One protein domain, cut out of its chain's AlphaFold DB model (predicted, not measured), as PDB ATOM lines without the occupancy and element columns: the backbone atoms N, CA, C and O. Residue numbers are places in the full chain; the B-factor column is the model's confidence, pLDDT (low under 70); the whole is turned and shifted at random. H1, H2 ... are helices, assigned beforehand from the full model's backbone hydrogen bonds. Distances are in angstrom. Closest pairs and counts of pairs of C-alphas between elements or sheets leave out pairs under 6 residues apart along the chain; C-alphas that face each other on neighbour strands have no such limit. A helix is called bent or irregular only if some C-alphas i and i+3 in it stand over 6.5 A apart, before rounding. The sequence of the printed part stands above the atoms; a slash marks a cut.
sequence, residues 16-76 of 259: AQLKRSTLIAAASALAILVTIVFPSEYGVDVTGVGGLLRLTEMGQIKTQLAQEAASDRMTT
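Overview. This is residues 16 to 76 of the 259 residues of an uncharacterized protein of Agrobacterium fabrum (UniProt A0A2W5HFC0). Two long helices, H1 and H3, meet near their ends as a wide-open V, and the short helix H2 sits with its links at the corner between them. The free parts of the two arms, residues 16 to 33 of H1 and residues 65 to 76 of H3, stick out from the small body at the corner and make the length. The printed part has 61 residues, with three named helices in the order H1, H2, H3 and no named strand; the class is all helix. The whole is extended, with a radius of gyration of the C-alphas of 16.6 A, and it spans 59 by 25 by 12 A.

Arrangement. Begin with the longest helix, H1, residues 16 to 42, and look near residue 33, where it has a kink of 35 degrees. H1 is irregular, but only just: C-alphas 35 and 38 are 6.6 A apart. With its residues 36 to 42 alone H1 touches H3, residues 55 to 76, and H3 touches H1 with its residues 55 to 63 alone. Look for their closest C-alphas at Pro 39 and Thr 56, 4.2 A apart. The lines of H1 and H3 stand at a steep tilt of 58 degrees, and they run the same way. H1 also touches H2, residues 49 to 52, with residues 35 to 40 alone; the closest C-alphas are those of Pro 39 and Gly 50, 5.3 A apart. H2 and H3 are close but not clearly touching, the closest C-alphas being those of Gly 50 and Thr 56, 5.1 A apart. Every O i to N i+4 pair is within hydrogen-bond range in H3, 21 of 23 are in H1, and H2 is too short for such a pair.

Along the chain. Find C-alpha 16 at (-0.122, 15.035, -14.269); from there H1 runs 36.3 A to C-alpha 42 at (27.894, -5.612, -24.561). H2, from Val 49 to Leu 52, has four residues. H3 begins at C-alpha 55, at (23.791, -12.712, -19.372), and runs 31.7 A to C-alpha 76 at (40.816, -12.670, -46.057).

Size, cuts and confidence. Look to Ala 16 and Thr 76 for the two C-alphas farthest apart, at 58.8 A. Without the stretches that stand free, the body has 31 residues and spans 22 by 14 by 10 A. The link from H1 to H2 is short, with 6 residues, and the link from H2 to H3 is tight, with 2. The printed part has no cut. In the B-factor column the mean pLDDT of the printed part is 92.5, and residues 75 to 76 are under 70.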
ATOM      1  N   ALA A  16      -0.897  15.551 -15.395       88.38
ATOM      2  CA  ALA A  16      -0.122  15.035 -14.269       88.38
ATOM      3  C   ALA A  16      -0.030  13.500 -14.282       88.38
ATOM      4  O   ALA A  16       1.044  12.956 -14.028       88.38
ATOM      5  N   GLN A  17      -1.125  12.805 -14.613       89.25
ATOM      6  CA  GLN A  17      -1.130  11.348 -14.778       89.25
ATOM      7  C   GLN A  17      -0.241  10.916 -15.948       89.25
ATOM      8  O   GLN A  17       0.552   9.993 -15.780       89.25
ATOM      9  N   LEU A  18      -0.295  11.629 -17.079       93.44
ATOM     10  CA  LEU A  18       0.576  11.370 -18.229       93.44
ATOM     11  C   LEU A  18       2.060  11.535 -17.875       93.44
ATOM     12  O   LEU A  18       2.858  10.645 -18.141       93.44
ATOM     13  N   LYS A  19       2.446  12.626 -17.199       96.06
ATOM     14  CA  LYS A  19       3.849  12.821 -16.780       96.06
ATOM     15  C   LYS A  19       4.333  11.712 -15.845       96.06
ATOM     16  O   LYS A  19       5.468  11.264 -15.973       96.06
ATOM     17  N   ARG A  20       3.483  11.268 -14.911       93.00
ATOM     18  CA  ARG A  20       3.813  10.179 -13.979       93.00
ATOM     19  C   ARG A  20       4.012   8.856 -14.712       93.00
ATOM     20  O   ARG A  20       5.003   8.183 -14.448       93.00
ATOM     21  N   SER A  21       3.123   8.499 -15.642       96.06
ATOM     22  CA  SER A  21       3.264   7.254 -16.403       96.06
ATOM     23  C   SER A  21       4.487   7.280 -17.321       96.06
ATOM     24  O   SER A  21       5.222   6.297 -17.363       96.06
ATOM     25  N   THR A  22       4.778   8.410 -17.976       97.12
ATOM     26  CA  THR A  22       5.996   8.570 -18.785       97.12
ATOM     27  C   THR A  22       7.264   8.423 -17.944       97.12
ATOM     28  O   THR A  22       8.192   7.741 -18.367       97.12
ATOM     29  N   LEU A  23       7.306   9.009 -16.743       98.06
ATOM     30  CA  LEU A  23       8.453   8.872 -15.838       98.06
ATOM     31  C   LEU A  23       8.674   7.425 -15.394       98.06
ATOM     32  O   LEU A  23       9.806   6.949 -15.418       98.06
ATOM     33  N   ILE A  24       7.602   6.720 -15.025       97.56
ATOM     34  CA  ILE A  24       7.685   5.308 -14.630       97.56
ATOM     35  C   ILE A  24       8.172   4.461 -15.808       97.56
ATOM     36  O   ILE A  24       9.079   3.653 -15.641       97.56
ATOM     37  N   ALA A  25       7.625   4.674 -17.008       97.69
ATOM     38  CA  ALA A  25       8.063   3.961 -18.203       97.69
ATOM     39  C   ALA A  25       9.552   4.208 -18.505       97.69
ATOM     40  O   ALA A  25      10.284   3.256 -18.765       97.69
ATOM     41  N   ALA A  26      10.014   5.458 -18.412       98.31
ATOM     42  CA  ALA A  26      11.419   5.808 -18.615       98.31
ATOM     43  C   ALA A  26      12.339   5.151 -17.572       98.31
ATOM     44  O   ALA A  26      13.389   4.617 -17.928       98.31
ATOM     45  N   ALA A  27      11.933   5.135 -16.299       98.25
ATOM     46  CA  ALA A  27      12.687   4.477 -15.235       98.25
ATOM     47  C   ALA A  27      12.763   2.955 -15.447       98.25
ATOM     48  O   ALA A  27      13.844   2.375 -15.350       98.25
ATOM     49  N   SER A  28      11.647   2.313 -15.806       98.19
ATOM     50  CA  SER A  28      11.612   0.883 -16.132       98.19
ATOM     51  C   SER A  28      12.489   0.549 -17.338       98.19
ATOM     52  O   SER A  28      13.221  -0.437 -17.312       98.19
ATOM     53  N   ALA A  29      12.468   1.385 -18.381       98.06
ATOM     54  CA  ALA A  29      13.323   1.212 -19.551       98.06
ATOM     55  C   ALA A  29      14.814   1.303 -19.186       98.06
ATOM     56  O   ALA A  29      15.597   0.463 -19.619       98.06
ATOM     57  N   LEU A  30      15.199   2.269 -18.344       98.00
ATOM     58  CA  LEU A  30      16.564   2.387 -17.823       98.00
ATOM     59  C   LEU A  30      16.976   1.170 -16.988       98.00
ATOM     60  O   LEU A  30      18.089   0.673 -17.144       98.00
ATOM     61  N   ALA A  31      16.084   0.655 -16.141       97.44
ATOM     62  CA  ALA A  31      16.359  -0.545 -15.358       97.44
ATOM     63  C   ALA A  31      16.627  -1.757 -16.264       97.44
ATOM     64  O   ALA A  31      17.628  -2.449 -16.082       97.44
ATOM     65  N   ILE A  32      15.788  -1.977 -17.283       96.94
ATOM     66  CA  ILE A  32      15.977  -3.047 -18.276       96.94
ATOM     67  C   ILE A  32      17.280  -2.842 -19.056       96.94
ATOM     68  O   ILE A  32      18.031  -3.796 -19.263       96.94
ATOM     69  N   LEU A  33      17.574  -1.603 -19.461       97.50
ATOM     70  CA  LEU A  33      18.795  -1.267 -20.191       97.50
ATOM     71  C   LEU A  33      20.039  -1.698 -19.406       97.50
ATOM     72  O   LEU A  33      20.901  -2.382 -19.948       97.50
ATOM     73  N   VAL A  34      20.111  -1.321 -18.130       97.06
ATOM     74  CA  VAL A  34      21.295  -1.556 -17.295       97.06
ATOM     75  C   VAL A  34      21.403  -3.010 -16.829       97.06
ATOM     76  O   VAL A  34      22.510  -3.528 -16.733       97.06
ATOM     77  N   THR A  35      20.284  -3.678 -16.534       95.75
ATOM     78  CA  THR A  35      20.302  -5.020 -15.910       95.75
ATOM     79  C   THR A  35      20.200  -6.179 -16.897       95.75
ATOM     80  O   THR A  35      20.606  -7.290 -16.565       95.75
ATOM     81  N   ILE A  36      19.670  -5.944 -18.101       95.69
ATOM     82  CA  ILE A  36      19.449  -6.992 -19.103       95.69
ATOM     83  C   ILE A  36      20.229  -6.675 -20.376       95.69
ATOM     84  O   ILE A  36      21.087  -7.462 -20.762       95.69
ATOM     85  N   VAL A  37      19.971  -5.520 -20.999       96.81
ATOM     86  CA  VAL A  37      20.497  -5.206 -22.341       96.81
ATOM     87  C   VAL A  37      22.014  -5.026 -22.330       96.81
ATOM     88  O   VAL A  37      22.701  -5.608 -23.162       96.81
ATOM     89  N   PHE A  38      22.560  -4.240 -21.402       97.31
ATOM     90  CA  PHE A  38      24.006  -4.010 -21.314       97.31
ATOM     91  C   PHE A  38      24.800  -5.296 -21.036       97.31
ATOM     92  O   PHE A  38      25.739  -5.574 -21.791       97.31
ATOM     93  N   PRO A  39      24.399  -6.125 -20.056       97.62
ATOM     94  CA  PRO A  39      25.012  -7.428 -19.851       97.62
ATOM     95  C   PRO A  39      24.931  -8.330 -21.085       97.62
ATOM     96  O   PRO A  39      25.955  -8.856 -21.509       97.62
ATOM     97  N   SER A  40      23.750  -8.480 -21.699       95.75
ATOM     98  CA  SER A  40      23.544  -9.449 -22.783       95.75
ATOM     99  C   SER A  40      24.150  -9.037 -24.123       95.75
ATOM    100  O   SER A  40      24.538  -9.897 -24.906       95.75
ATOM    101  N   GLU A  41      24.191  -7.738 -24.425       95.38
ATOM    102  CA  GLU A  41      24.639  -7.239 -25.730       95.38
ATOM    103  C   GLU A  41      26.106  -6.824 -25.731       95.38
ATOM    104  O   GLU A  41      26.801  -7.042 -26.721       95.38
ATOM    105  N   TYR A  42      26.573  -6.233 -24.630       95.00
ATOM    106  CA  TYR A  42      27.894  -5.612 -24.561       95.00
ATOM    107  C   TYR A  42      28.809  -6.263 -23.523       95.00
ATOM    108  O   TYR A  42      29.976  -5.893 -23.434       95.00
ATOM    109  N   GLY A  43      28.311  -7.213 -22.723       94.69
ATOM    110  CA  GLY A  43      29.108  -7.856 -21.679       94.69
ATOM    111  C   GLY A  43      29.480  -6.920 -20.524       94.69
ATOM    112  O   GLY A  43      30.402  -7.223 -19.766       94.69
ATOM    113  N   VAL A  44      28.781  -5.786 -20.390       95.38
ATOM    114  CA  VAL A  44      29.007  -4.783 -19.342       95.38
ATOM    115  C   VAL A  44      27.915  -4.913 -18.291       95.38
ATOM    116  O   VAL A  44      26.742  -4.711 -18.588       95.38
ATOM    117  N   ASP A  45      28.294  -5.203 -17.049       96.12
ATOM    118  CA  ASP A  45      27.350  -5.344 -15.943       96.12
ATOM    119  C   ASP A  45      27.748  -4.473 -14.752       96.12
ATOM    120  O   ASP A  45      28.618  -4.819 -13.957       96.12
ATOM    121  N   VAL A  46      27.084  -3.322 -14.634       94.44
ATOM    122  CA  VAL A  46      27.300  -2.365 -13.535       94.44
ATOM    123  C   VAL A  46      26.670  -2.864 -12.230       94.44
ATOM    124  O   VAL A  46      27.109  -2.498 -11.143       94.44
ATOM    125  N   THR A  47      25.625  -3.689 -12.328       95.06
ATOM    126  CA  THR A  47      24.787  -4.088 -11.184       95.06
ATOM    127  C   THR A  47      25.149  -5.450 -10.596       95.06
ATOM    128  O   THR A  47      24.748  -5.747  -9.476       95.06
ATOM    129  N   GLY A  48      25.865  -6.291 -11.344       92.69
ATOM    130  CA  GLY A  48      26.183  -7.680 -11.002       92.69
ATOM    131  C   GLY A  48      25.064  -8.685 -11.313       92.69
ATOM    132  O   GLY A  48      25.314  -9.890 -11.351       92.69
ATOM    133  N   VAL A  49      23.831  -8.224 -11.559       95.00
ATOM    134  CA  VAL A  49      22.665  -9.088 -11.832       95.00
ATOM    135  C   VAL A  49      22.848  -9.891 -13.122       95.00
ATOM    136  O   VAL A  49      22.474 -11.065 -13.181       95.00
ATOM    137  N   GLY A  50      23.457  -9.287 -14.140       95.12
ATOM    138  CA  GLY A  50      23.745  -9.948 -15.407       95.12
ATOM    139  C   GLY A  50      24.731 -11.104 -15.248       95.12
ATOM    140  O   GLY A  50      24.561 -12.142 -15.886       95.12
ATOM    141  N   GLY A  51      25.715 -10.966 -14.355       92.94
ATOM    142  CA  GLY A  51      26.661 -12.022 -14.002       92.94
ATOM    143  C   GLY A  51      25.976 -13.197 -13.306       92.94
ATOM    144  O   GLY A  51      26.190 -14.344 -13.697       92.94
ATOM    145  N   LEU A  52      25.083 -12.922 -12.343       95.31
ATOM    146  CA  LEU A  52      24.291 -13.961 -11.667       95.31
ATOM    147  C   LEU A  52      23.421 -14.764 -12.644       95.31
ATOM    148  O   LEU A  52      23.295 -15.980 -12.509       95.31
ATOM    149  N   LEU A  53      22.833 -14.092 -13.632       94.62
ATOM    150  CA  LEU A  53      21.983 -14.720 -14.646       94.62
ATOM    151  C   LEU A  53      22.770 -15.249 -15.859       94.62
ATOM    152  O   LEU A  53      22.160 -15.749 -16.803       94.62
ATOM    153  N   ARG A  54      24.107 -15.144 -15.851       94.12
ATOM    154  CA  ARG A  54      25.017 -15.472 -16.969       94.12
ATOM    155  C   ARG A  54      24.745 -14.708 -18.277       94.12
ATOM    156  O   ARG A  54      25.228 -15.099 -19.336       94.12
ATOM    157  N   LEU A  55      24.024 -13.590 -18.221       96.25
ATOM    158  CA  LEU A  55      23.791 -12.712 -19.372       96.25
ATOM    159  C   LEU A  55      25.080 -12.003 -19.800       96.25
ATOM    160  O   LEU A  55      25.347 -11.886 -20.992       96.25
ATOM    161  N   THR A  56      25.905 -11.589 -18.835       95.62
ATOM    162  CA  THR A  56      27.186 -10.912 -19.093       95.62
ATOM    163  C   THR A  56      28.157 -11.796 -19.875       95.62
ATOM    164  O   THR A  56      28.807 -11.326 -20.803       95.62
ATOM    165  N   GLU A  57      28.219 -13.088 -19.538       94.69
ATOM    166  CA  GLU A  57      29.043 -14.076 -20.247       94.69
ATOM    167  C   GLU A  57      28.609 -14.194 -21.716       94.69
ATOM    168  O   GLU A  57      29.446 -14.157 -22.614       94.69
ATOM    169  N   MET A  58      27.295 -14.228 -21.981       93.75
ATOM    170  CA  MET A  58      26.775 -14.245 -23.353       93.75
ATOM    171  C   MET A  58      27.154 -12.984 -24.146       93.75
ATOM    172  O   MET A  58      27.551 -13.097 -25.308       93.75
ATOM    173  N   GLY A  59      27.083 -11.798 -23.534       96.12
ATOM    174  CA  GLY A  59      27.483 -10.548 -24.190       96.12
ATOM    175  C   GLY A  59      28.981 -10.469 -24.498       96.12
ATOM    176  O   GLY A  59      29.379  -9.996 -25.565       96.12
ATOM    177  N   GLN A  60      29.830 -10.995 -23.613       95.06
ATOM    178  CA  GLN A  60      31.276 -11.082 -23.849       95.06
ATOM    179  C   GLN A  60      31.609 -12.026 -25.008       95.06
ATOM    180  O   GLN A  60      32.401 -11.675 -25.877       95.06
ATOM    181  N   ILE A  61      30.946 -13.181 -25.085       94.94
ATOM    182  CA  ILE A  61      31.108 -14.115 -26.207       94.94
ATOM    183  C   ILE A  61      30.707 -13.433 -27.522       94.94
ATOM    184  O   ILE A  61      31.462 -13.448 -28.491       94.94
ATOM    185  N   LYS A  62      29.553 -12.753 -27.557       94.31
ATOM    186  CA  LYS A  62      29.081 -12.037 -28.755       94.31
ATOM    187  C   LYS A  62      30.086 -10.991 -29.245       94.31
ATOM    188  O   LYS A  62      30.345 -10.904 -30.445       94.31
ATOM    189  N   THR A  63      30.629 -10.192 -28.329       91.62
ATOM    190  CA  THR A  63      31.601  -9.141 -28.666       91.62
ATOM    191  C   THR A  63      32.928  -9.725 -29.156       91.62
ATOM    192  O   THR A  63      33.470  -9.218 -30.137       91.62
ATOM    193  N   GLN A  64      33.399 -10.825 -28.564       92.94
ATOM    194  CA  GLN A  64      34.593 -11.544 -29.026       92.94
ATOM    195  C   GLN A  64      34.406 -12.130 -30.429       92.94
ATOM    196  O   GLN A  64      35.212 -11.840 -31.310       92.94
ATOM    197  N   LEU A  65      33.305 -12.849 -30.684       92.62
ATOM    198  CA  LEU A  65      33.013 -13.398 -32.016       92.62
ATOM    199  C   LEU A  65      32.908 -12.297 -33.079       92.62
ATOM    200  O   LEU A  65      33.340 -12.473 -34.215       92.62
ATOM    201  N   ALA A  66      32.336 -11.143 -32.726       85.81
ATOM    202  CA  ALA A  66      32.264 -10.007 -33.639       85.81
ATOM    203  C   ALA A  66      33.657  -9.443 -33.976       85.81
ATOM    204  O   ALA A  66      33.894  -9.041 -35.118       85.81
ATOM    205  N   GLN A  67      34.574  -9.421 -33.007       89.06
ATOM    206  CA  GLN A  67      35.949  -8.958 -33.190       89.06
ATOM    207  C   GLN A  67      36.797  -9.953 -33.995       89.06
ATOM    208  O   GLN A  67      37.570  -9.543 -34.866       89.06
ATOM    209  N   GLU A  68      36.619 -11.248 -33.756       87.19
ATOM    210  CA  GLU A  68      37.241 -12.322 -34.532       87.19
ATOM    211  C   GLU A  68      36.774 -12.278 -35.988       87.19
ATOM    212  O   GLU A  68      37.591 -12.125 -36.891       87.19
ATOM    213  N   ALA A  69      35.459 -12.225 -36.227       86.75
ATOM    214  CA  ALA A  69      34.910 -12.111 -37.576       86.75
ATOM    215  C   ALA A  69      35.377 -10.839 -38.311       86.75
ATOM    216  O   ALA A  69      35.493 -10.831 -39.539       86.75
ATOM    217  N   ALA A  70      35.627  -9.739 -37.594       85.81
ATOM    218  CA  ALA A  70      36.216  -8.539 -38.183       85.81
ATOM    219  C   ALA A  70      37.686  -8.758 -38.575       85.81
ATOM    220  O   ALA A  70      38.100  -8.311 -39.646       85.81
ATOM    221  N   SER A  71      38.445  -9.474 -37.746       81.50
ATOM    222  CA  SER A  71      39.845  -9.829 -37.999       81.50
ATOM    223  C   SER A  71      39.970 -10.790 -39.184       81.50
ATOM    224  O   SER A  71      40.782 -10.551 -40.076       81.50
ATOM    225  N   ASP A  72      39.085 -11.783 -39.277       77.75
ATOM    226  CA  ASP A  72      39.028 -12.740 -40.386       77.75
ATOM    227  C   ASP A  72      38.703 -12.082 -41.727       77.75
ATOM    228  O   ASP A  72      39.247 -12.441 -42.775       77.75
ATOM    229  N   ARG A  73      37.840 -11.061 -41.730       75.62
ATOM    230  CA  ARG A  73      37.600 -10.265 -42.942       75.62
ATOM    231  C   ARG A  73      38.846  -9.496 -43.367       75.62
ATOM    232  O   ARG A  73      39.072  -9.353 -44.565       75.62
ATOM    233  N   MET A  74      39.647  -9.004 -42.422       75.06
ATOM    234  CA  MET A  74      40.886  -8.282 -42.728       75.06
ATOM    235  C   MET A  74      41.979  -9.224 -43.246       75.06
ATOM    236  O   MET A  74      42.657  -8.878 -44.212       75.06
ATOM    237  N   THR A  75      42.116 -10.426 -42.682       69.94
ATOM    238  CA  THR A  75      43.065 -11.443 -43.171       69.94
ATOM    239  C   THR A  75      42.648 -12.008 -44.529       69.94
ATOM    240  O   THR A  75      43.493 -12.168 -45.412       69.94
ATOM    241  N   THR A  76      41.348 -12.213 -44.760       59.31
ATOM    242  CA  THR A  76      40.816 -12.670 -46.057       59.31
ATOM    243  C   THR A  76      40.927 -11.589 -47.138       59.31
ATOM    244  O   THR A  76      41.225 -11.904 -48.285       59.31
TER     245      THR A  76